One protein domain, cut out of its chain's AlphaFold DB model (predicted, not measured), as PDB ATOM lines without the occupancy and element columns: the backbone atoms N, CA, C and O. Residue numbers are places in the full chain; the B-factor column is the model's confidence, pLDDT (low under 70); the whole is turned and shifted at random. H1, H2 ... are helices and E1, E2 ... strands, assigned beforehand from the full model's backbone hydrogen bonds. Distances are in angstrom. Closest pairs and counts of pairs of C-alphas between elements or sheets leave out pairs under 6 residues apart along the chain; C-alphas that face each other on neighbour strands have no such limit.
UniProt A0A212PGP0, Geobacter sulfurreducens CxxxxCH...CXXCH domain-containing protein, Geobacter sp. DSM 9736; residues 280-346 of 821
ATOM      1  N   THR A 280     -42.672  52.155 -28.349       87.62
ATOM      2  CA  THR A 280     -43.051  53.324 -27.534       87.62
ATOM      3  C   THR A 280     -44.313  54.018 -28.042       87.62
ATOM      4  O   THR A 280     -44.945  54.791 -27.314       87.62
ATOM      5  N   GLY A 281     -44.727  53.690 -29.270       87.44
ATOM      6  CA  GLY A 281     -45.994  54.101 -29.857       87.44
ATOM      7  C   GLY A 281     -47.219  53.600 -29.094       87.44
ATOM      8  O   GLY A 281     -48.250  54.256 -29.173       87.44
ATOM      9  N   CYS A 282     -47.101  52.520 -28.309       87.25
ATOM     10  CA  CYS A 282     -48.164  52.003 -27.434       87.25
ATOM     11  C   CYS A 282     -47.639  51.643 -26.037       87.25
ATOM     12  O   CYS A 282     -48.182  52.117 -25.040       87.25
ATOM     13  N   HIS A 283     -46.560  50.865 -25.977       88.25
ATOM     14  CA  HIS A 283     -45.923  50.360 -24.762       88.25
ATOM     15  C   HIS A 283     -44.735  51.237 -24.335       88.25
ATOM     16  O   HIS A 283     -44.575  52.370 -24.782       88.25
ATOM     17  N   GLY A 284     -43.910  50.721 -23.428       85.06
ATOM     18  CA  GLY A 284     -42.602  51.281 -23.108       85.06
ATOM     19  C   GLY A 284     -41.486  50.741 -23.999       85.06
ATOM     20  O   GLY A 284     -41.692  49.858 -24.829       85.06
ATOM     21  N   ASN A 285     -40.278  51.244 -23.770       82.38
ATOM     22  CA  ASN A 285     -39.030  50.586 -24.157       82.38
ATOM     23  C   ASN A 285     -38.349  49.961 -22.924       82.38
ATOM     24  O   ASN A 285     -38.790  50.183 -21.790       82.38
ATOM     25  N   ALA A 286     -37.255  49.231 -23.153       78.75
ATOM     26  CA  ALA A 286     -36.468  48.560 -22.118       78.75
ATOM     27  C   ALA A 286     -36.112  49.458 -20.912       78.75
ATOM     28  O   ALA A 286     -36.187  48.987 -19.781       78.75
ATOM     29  N   ALA A 287     -35.814  50.744 -21.139       74.38
ATOM     30  CA  ALA A 287     -35.394  51.707 -20.111       74.38
ATOM     31  C   ALA A 287     -36.551  52.512 -19.480       74.38
ATOM     32  O   ALA A 287     -36.402  53.138 -18.434       74.38
ATOM     33  N   SER A 288     -37.730  52.534 -20.104       70.75
ATOM     34  CA  SER A 288     -38.807  53.478 -19.760       70.75
ATOM     35  C   SER A 288     -39.543  53.193 -18.442       70.75
ATOM     36  O   SER A 288     -40.340  54.018 -18.005       70.75
ATOM     37  N   ARG A 289     -39.324  52.032 -17.806       71.00
ATOM     38  CA  ARG A 289     -40.029  51.551 -16.592       71.00
ATOM     39  C   ARG A 289     -41.570  51.533 -16.678       71.00
ATOM     40  O   ARG A 289     -42.226  51.311 -15.666       71.00
ATOM     41  N   THR A 290     -42.165  51.731 -17.857       79.19
ATOM     42  CA  THR A 290     -43.630  51.728 -18.067       79.19
ATOM     43  C   THR A 290     -44.186  50.354 -18.458       79.19
ATOM     44  O   THR A 290     -45.407  50.175 -18.558       79.19
ATOM     45  N   LEU A 291     -43.304  49.374 -18.678       85.31
ATOM     46  CA  LEU A 291     -43.646  47.978 -18.937       85.31
ATOM     47  C   LEU A 291     -44.160  47.297 -17.656       85.31
ATOM     48  O   LEU A 291     -43.735  47.615 -16.549       85.31
ATOM     49  N   SER A 292     -45.091  46.353 -17.792       83.88
ATOM     50  CA  SER A 292     -45.711  45.662 -16.650       83.88
ATOM     51  C   SER A 292     -44.800  44.606 -16.015       83.88
ATOM     52  O   SER A 292     -43.997  43.978 -16.702       83.88
ATOM     53  N   GLY A 293     -44.998  44.303 -14.732       86.12
ATOM     54  CA  GLY A 293     -44.287  43.214 -14.052       86.12
ATOM     55  C   GLY A 293     -42.795  43.500 -13.861       86.12
ATOM     56  O   GLY A 293     -42.427  44.600 -13.454       86.12
ATOM     57  N   ARG A 294     -41.932  42.512 -14.131       87.75
ATOM     58  CA  ARG A 294     -40.484  42.564 -13.842       87.75
ATOM     59  C   ARG A 294     -39.587  42.809 -15.060       87.75
ATOM     60  O   ARG A 294     -38.427  42.406 -15.045       87.75
ATOM     61  N   HIS A 295     -40.077  43.513 -16.086       89.56
ATOM     62  CA  HIS A 295     -39.261  43.851 -17.263       89.56
ATOM     63  C   HIS A 295     -37.964  44.570 -16.890       89.56
ATOM     64  O   HIS A 295     -36.907  44.115 -17.291       89.56
ATOM     65  N   THR A 296     -38.006  45.611 -16.053       88.69
ATOM     66  CA  THR A 296     -36.806  46.372 -15.651       88.69
ATOM     67  C   THR A 296     -35.705  45.504 -15.047       88.69
ATOM     68  O   THR A 296     -34.539  45.745 -15.324       88.69
ATOM     69  N   ALA A 297     -36.047  44.445 -14.306       88.69
ATOM     70  CA  ALA A 297     -35.058  43.519 -13.748       88.69
ATOM     71  C   ALA A 297     -34.319  42.684 -14.817       88.69
ATOM     72  O   ALA A 297     -33.271  42.121 -14.519       88.69
ATOM     73  N   HIS A 298     -34.859  42.610 -16.037       89.31
ATOM     74  CA  HIS A 298     -34.378  41.778 -17.145       89.31
ATOM     75  C   HIS A 298     -33.893  42.603 -18.348       89.31
ATOM     76  O   HIS A 298     -32.965  42.199 -19.042       89.31
ATOM     77  N   THR A 299     -34.499  43.765 -18.595       89.25
ATOM     78  CA  THR A 299     -34.239  44.628 -19.756       89.25
ATOM     79  C   THR A 299     -33.436  45.881 -19.400       89.25
ATOM     80  O   THR A 299     -32.964  46.566 -20.303       89.25
ATOM     81  N   ASP A 300     -33.277  46.195 -18.110       88.94
ATOM     82  CA  ASP A 300     -32.594  47.399 -17.616       88.94
ATOM     83  C   ASP A 300     -31.874  47.143 -16.278       88.94
ATOM     84  O   ASP A 300     -32.117  47.808 -15.271       88.94
ATOM     85  N   ASN A 301     -31.018  46.115 -16.245       88.19
ATOM     86  CA  ASN A 301     -30.310  45.702 -15.034       88.19
ATOM     87  C   ASN A 301     -28.912  45.107 -15.298       88.19
ATOM     88  O   ASN A 301     -28.499  44.106 -14.701       88.19
ATOM     89  N   SER A 302     -28.153  45.713 -16.211       88.94
ATOM     90  CA  SER A 302     -26.848  45.203 -16.661       88.94
ATOM     91  C   SER A 302     -25.809  45.096 -15.539       88.94
ATOM     92  O   SER A 302     -24.912  44.260 -15.623       88.94
ATOM     93  N   GLY A 303     -25.964  45.858 -14.450       88.31
ATOM     94  CA  GLY A 303     -25.140  45.736 -13.243       88.31
ATOM     95  C   GLY A 303     -25.274  44.394 -12.507       88.31
ATOM     96  O   GLY A 303     -24.402  44.065 -11.708       88.31
ATOM     97  N   TYR A 304     -26.313  43.605 -12.794       87.31
ATOM     98  CA  TYR A 304     -26.563  42.292 -12.182       87.31
ATOM     99  C   TYR A 304     -26.675  41.160 -13.205       87.31
ATOM    100  O   TYR A 304     -26.417  40.004 -12.883       87.31
ATOM    101  N   LEU A 305     -27.018  41.477 -14.454       88.50
ATOM    102  CA  LEU A 305     -27.075  40.499 -15.543       88.50
ATOM    103  C   LEU A 305     -25.759  40.403 -16.324       88.50
ATOM    104  O   LEU A 305     -25.505  39.399 -16.984       88.50
ATOM    105  N   GLY A 306     -24.938  41.454 -16.291       90.19
ATOM    106  CA  GLY A 306     -23.856  41.690 -17.246       90.19
ATOM    107  C   GLY A 306     -24.387  42.349 -18.516       90.19
ATOM    108  O   GLY A 306     -23.946  43.438 -18.877       90.19
ATOM    109  N   THR A 307     -25.400  41.753 -19.146       90.00
ATOM    110  CA  THR A 307     -26.043  42.280 -20.360       90.00
ATOM    111  C   THR A 307     -27.564  42.245 -20.218       90.00
ATOM    112  O   THR A 307     -28.111  41.259 -19.735       90.00
ATOM    113  N   ASN A 308     -28.245  43.319 -20.627       89.38
ATOM    114  CA  ASN A 308     -29.710  43.370 -20.641       89.38
ATOM    115  C   ASN A 308     -30.273  42.437 -21.715       89.38
ATOM    116  O   ASN A 308     -29.701  42.338 -22.799       89.38
ATOM    117  N   PHE A 309     -31.415  41.813 -21.434       89.00
ATOM    118  CA  PHE A 309     -32.093  40.962 -22.403       89.00
ATOM    119  C   PHE A 309     -32.975  41.769 -23.345       89.00
ATOM    120  O   PHE A 309     -33.689  42.687 -22.930       89.00
ATOM    121  N   GLY A 310     -32.954  41.374 -24.612       89.25
ATOM    122  CA  GLY A 310     -33.883  41.857 -25.617       89.25
ATOM    123  C   GLY A 310     -35.267  41.214 -25.491       89.25
ATOM    124  O   GLY A 310     -35.429  40.075 -25.049       89.25
ATOM    125  N   CYS A 311     -36.286  41.920 -25.967       89.44
ATOM    126  CA  CYS A 311     -37.669  41.478 -26.056       89.44
ATOM    127  C   CYS A 311     -37.791  40.142 -26.806       89.44
ATOM    128  O   CYS A 311     -38.525  39.253 -26.377       89.44
ATOM    129  N   ALA A 312     -37.047  39.970 -27.905       91.06
ATOM    130  CA  ALA A 312     -37.089  38.755 -28.725       91.06
ATOM    131  C   ALA A 312     -36.548  37.508 -28.000       91.06
ATOM    132  O   ALA A 312     -36.898  36.391 -28.372       91.06
ATOM    133  N   GLU A 313     -35.749  37.666 -26.943       90.62
ATOM    134  CA  GLU A 313     -35.263  36.534 -26.145       90.62
ATOM    135  C   GLU A 313     -36.383  35.878 -25.322       90.62
ATOM    136  O   GLU A 313     -36.269  34.701 -24.965       90.62
ATOM    137  N   CYS A 314     -37.470  36.623 -25.067       89.56
ATOM    138  CA  CYS A 314     -38.640  36.186 -24.303       89.56
ATOM    139  C   CYS A 314     -39.974  36.234 -25.067       89.56
ATOM    140  O   CYS A 314     -40.938  35.608 -24.625       89.56
ATOM    141  N   HIS A 315     -40.049  36.925 -26.208       90.56
ATOM    142  CA  HIS A 315     -41.258  37.080 -27.026       90.56
ATOM    143  C   HIS A 315     -41.024  36.775 -28.521       90.56
ATOM    144  O   HIS A 315     -41.616  37.409 -29.389       90.56
ATOM    145  N   ALA A 316     -40.183  35.790 -28.848       92.19
ATOM    146  CA  ALA A 316     -39.700  35.446 -30.196       92.19
ATOM    147  C   ALA A 316     -40.773  35.093 -31.249       92.19
ATOM    148  O   ALA A 316     -40.496  35.083 -32.458       92.19
ATOM    149  N   LYS A 317     -41.985  34.721 -30.820       91.81
ATOM    150  CA  LYS A 317     -43.131  34.531 -31.726       91.81
ATOM    151  C   LYS A 317     -43.727  35.863 -32.185       91.81
ATOM    152  O   LYS A 317     -44.127  35.969 -33.340       91.81
ATOM    153  N   THR A 318     -43.721  36.870 -31.315       91.88
ATOM    154  CA  THR A 318     -44.355  38.175 -31.546       91.88
ATOM    155  C   THR A 318     -43.350  39.239 -31.976       91.88
ATOM    156  O   THR A 318     -43.683  40.106 -32.779       91.88
ATOM    157  N   VAL A 319     -42.107  39.162 -31.499       91.12
ATOM    158  CA  VAL A 319     -41.046  40.157 -31.699       91.12
ATOM    159  C   VAL A 319     -39.922  39.549 -32.536       91.12
ATOM    160  O   VAL A 319     -39.481  38.431 -32.268       91.12
ATOM    161  N   ALA A 320     -39.464  40.274 -33.561       85.81
ATOM    162  CA  ALA A 320     -38.335  39.843 -34.395       85.81
ATOM    163  C   ALA A 320     -36.996  40.361 -33.846       85.81
ATOM    164  O   ALA A 320     -36.025  39.615 -33.761       85.81
ATOM    165  N   ALA A 321     -36.976  41.633 -33.456       80.00
ATOM    166  CA  ALA A 321     -35.878  42.342 -32.807       80.00
ATOM    167  C   ALA A 321     -36.454  43.538 -32.031       80.00
ATOM    168  O   ALA A 321     -37.637  43.859 -32.195       80.00
ATOM    169  N   GLU A 322     -35.630  44.217 -31.232       74.56
ATOM    170  CA  GLU A 322     -36.032  45.437 -30.518       74.56
ATOM    171  C   GLU A 322     -36.773  46.415 -31.440       74.56
ATOM    172  O   GLU A 322     -36.274  46.791 -32.500       74.56
ATOM    173  N   GLY A 323     -37.994  46.796 -31.053       79.38
ATOM    174  CA  GLY A 323     -38.810  47.747 -31.812       79.38
ATOM    175  C   GLY A 323     -39.576  47.176 -33.012       79.38
ATOM    176  O   GLY A 323     -40.230  47.951 -33.702       79.38
ATOM    177  N   SER A 324     -39.539  45.862 -33.282       85.94
ATOM    178  CA  SER A 324     -40.183  45.270 -34.470       85.94
ATOM    179  C   SER A 324     -41.082  44.064 -34.168       85.94
ATOM    180  O   SER A 324     -40.707  43.122 -33.467       85.94
ATOM    181  N   ILE A 325     -42.280  44.073 -34.758       88.94
ATOM    182  CA  ILE A 325     -43.277  43.002 -34.630       88.94
ATOM    183  C   ILE A 325     -43.067  41.975 -35.746       88.94
ATOM    184  O   ILE A 325     -43.089  42.319 -36.927       88.94
ATOM    185  N   LYS A 326     -42.902  40.708 -35.363       91.62
ATOM    186  CA  LYS A 326     -42.766  39.559 -36.264       91.62
ATOM    187  C   LYS A 326     -44.113  39.090 -36.797       91.62
ATOM    188  O   LYS A 326     -44.275  38.929 -38.001       91.62
ATOM    189  N   ASP A 327     -45.067  38.885 -35.893       91.62
ATOM    190  CA  ASP A 327     -46.410  38.416 -36.213       91.62
ATOM    191  C   ASP A 327     -47.436  39.378 -35.611       91.62
ATOM    192  O   ASP A 327     -47.622  39.463 -34.395       91.62
ATOM    193  N   ARG A 328     -48.090  40.136 -36.493       88.62
ATOM    194  CA  ARG A 328     -49.088  41.143 -36.119       88.62
ATOM    195  C   ARG A 328     -50.381  40.525 -35.600       88.62
ATOM    196  O   ARG A 328     -51.050  41.170 -34.798       88.62
ATOM    197  N   MET A 329     -50.722  39.305 -36.015       86.81
ATOM    198  CA  MET A 329     -51.908  38.609 -35.519       86.81
ATOM    199  C   MET A 329     -51.685  38.146 -34.083       86.81
ATOM    200  O   MET A 329     -52.555  38.363 -33.241       86.81
ATOM    201  N   LEU A 330     -50.511  37.578 -33.785       90.62
ATOM    202  CA  LEU A 330     -50.139  37.216 -32.414       90.62
ATOM    203  C   LEU A 330     -49.963  38.447 -31.521       90.62
ATOM    204  O   LEU A 330     -50.361  38.413 -30.366       90.62
ATOM    205  N   HIS A 331     -49.455  39.563 -32.052       90.38
ATOM    206  CA  HIS A 331     -49.284  40.793 -31.272       90.38
ATOM    207  C   HIS A 331     -50.593  41.326 -30.676       90.38
ATOM    208  O   HIS A 331     -50.606  41.807 -29.547       90.38
ATOM    209  N   VAL A 332     -51.701  41.230 -31.415       88.56
ATOM    210  CA  VAL A 332     -52.984  41.793 -30.979       88.56
ATOM    211  C   VAL A 332     -53.947  40.751 -30.417       88.56
ATOM    212  O   VAL A 332     -54.993  41.144 -29.925       88.56
ATOM    213  N   ASN A 333     -53.639  39.450 -30.409       87.69
ATOM    214  CA  ASN A 333     -54.595  38.373 -30.083       87.69
ATOM    215  C   ASN A 333     -55.108  38.325 -28.621       87.69
ATOM    216  O   ASN A 333     -55.922  37.452 -28.319       87.69
ATOM    217  N   LYS A 334     -54.691  39.254 -27.745       88.06
ATOM    218  CA  LYS A 334     -54.949  39.312 -26.287       88.06
ATOM    219  C   LYS A 334     -54.169  38.301 -25.442       88.06
ATOM    220  O   LYS A 334     -54.456  38.150 -24.256       88.06
ATOM    221  N   PHE A 335     -53.178  37.635 -26.019       86.38
ATOM    222  CA  PHE A 335     -52.282  36.725 -25.321       86.38
ATOM    223  C   PHE A 335     -50.855  37.268 -25.337       86.38
ATOM    224  O   PHE A 335     -50.394  37.845 -26.318       86.38
ATOM    225  N   VAL A 336     -50.138  37.067 -24.232       85.50
ATOM    226  CA  VAL A 336     -48.711  37.380 -24.146       85.50
ATOM    227  C   VAL A 336     -47.931  36.097 -24.417       85.50
ATOM    228  O   VAL A 336     -47.814  35.234 -23.548       85.50
ATOM    229  N   ASP A 337     -47.414  35.960 -25.637       85.69
ATOM    230  CA  ASP A 337     -46.614  34.805 -26.045       85.69
ATOM    231  C   ASP A 337     -45.219  34.840 -25.404       85.69
ATOM    232  O   ASP A 337     -44.311  35.528 -25.876       85.69
ATOM    233  N   TYR A 338     -45.024  34.063 -24.338       86.50
ATOM    234  CA  TYR A 338     -43.705  33.834 -23.744       86.50
ATOM    235  C   TYR A 338     -42.971  32.730 -24.521       86.50
ATOM    236  O   TYR A 338     -43.344  31.557 -24.485       86.50
ATOM    237  N   SER A 339     -41.979  33.125 -25.319       84.06
ATOM    238  CA  SER A 339     -41.277  32.271 -26.280       84.06
ATOM    239  C   SER A 339     -39.886  32.817 -26.609       84.06
ATOM    240  O   SER A 339     -39.723  34.014 -26.773       84.06
ATOM    241  N   GLY A 340     -38.872  31.969 -26.748       87.12
ATOM    242  CA  GLY A 340     -37.514  32.422 -27.075       87.12
ATOM    243  C   GLY A 340     -36.439  31.614 -26.364       87.12
ATOM    244  O   GLY A 340     -36.741  30.669 -25.641       87.12
ATOM    245  N   SER A 341     -35.176  31.968 -26.600       85.62
ATOM    246  CA  SER A 341     -34.012  31.259 -26.048       85.62
ATOM    247  C   SER A 341     -33.864  31.422 -24.535       85.62
ATOM    248  O   SER A 341     -33.283  30.553 -23.886       85.62
ATOM    249  N   ARG A 342     -34.388  32.518 -23.972       84.06
ATOM    250  CA  ARG A 342     -34.392  32.800 -22.529       84.06
ATOM    251  C   ARG A 342     -35.775  32.630 -21.899       84.06
ATOM    252  O   ARG A 342     -35.919  32.831 -20.698       84.06
ATOM    253  N   ALA A 343     -36.770  32.214 -22.684       80.06
ATOM    254  CA  ALA A 343     -38.085  31.842 -22.185       80.06
ATOM    255  C   ALA A 343     -38.198  30.331 -21.950       80.06
ATOM    256  O   ALA A 343     -37.795  29.509 -22.773       80.06
ATOM    257  N   GLY A 344     -38.799  29.955 -20.824       65.00
ATOM    258  CA  GLY A 344     -39.226  28.584 -20.565       65.00
ATOM    259  C   GLY A 344     -40.566  28.217 -21.195       65.00
ATOM    260  O   GLY A 344     -41.268  29.047 -21.760       65.00
ATOM    261  N   ARG A 345     -40.982  26.958 -21.002       63.69
ATOM    262  CA  ARG A 345     -42.349  26.498 -21.327       63.69
ATOM    263  C   ARG A 345     -43.412  27.002 -20.336       63.69
ATOM    264  O   ARG A 345     -44.594  26.750 -20.545       63.69
ATOM    265  N   SER A 346     -43.004  27.657 -19.247       66.31
ATOM    266  CA  SER A 346     -43.891  28.209 -18.219       66.31
ATOM    267  C   SER A 346     -43.303  29.491 -17.621       66.31
ATOM    268  O   SER A 346     -42.095  29.705 -17.698       66.31
TER     269      SER A 346
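What this domain is: This is residues 280 to 346 of the 821 residues of the protein "Geobacter sulfurreducens CxxxxCH...CXXCH domain-containing protein" of Geobacter sp. DSM 9736 (UniProt A0A212PGP0). With little regular structure, this is a chain of loops and four short helices, H3 nearest the middle beside strand E1, with H2 and H4 at opposite ends of the longest axis. The unnamed residues 280 to 294 and 333 to 346 lie on opposite sides. The 67 printed residues run H1, H2, H3, E1, H4; the class is mostly helix, with 21 residues in named elements. It is compact, radius of gyration of the C-alphas 11.8 A, spanning 35 by 28 by 19 A.

How they stand to each other: After residues 280 to 294, find H1, residues 295 to 299, close but not clearly touching H2, residues 302 to 305: their closest C-alphas, His 298 and Leu 305, are 7.6 A apart. At H3, residues 312 to 315, look for Ala 312, whose C-alpha is 5.1 A from that of Val 319 in E1, residues 319 to 321, the closest pair. E1 pairs with no named strand, but residues 324 to 325 pair with it, antiparallel. H4, residues 328 to 332, is apart from E1, only just, at 8.3 A. In H1 and H4 every O i to N i+4 pair is within hydrogen-bond range; H2 and H3 are too short for one.

Where its parts are: Find C-alpha 295 at (-39.261, 43.851, -17.263); H1 runs 5.7 A. H2 and H3 each run 4.8 A, E1 5.7 A, and H4 6.5 A to C-alpha 332 at (-52.984, 41.793, -30.979).

The domain as a whole: The farthest C-alphas, Gly 303 and Met 329, are 35.5 A apart. The printed part has no cut and no long link; pLDDT is under 70 at residues 344 to 346.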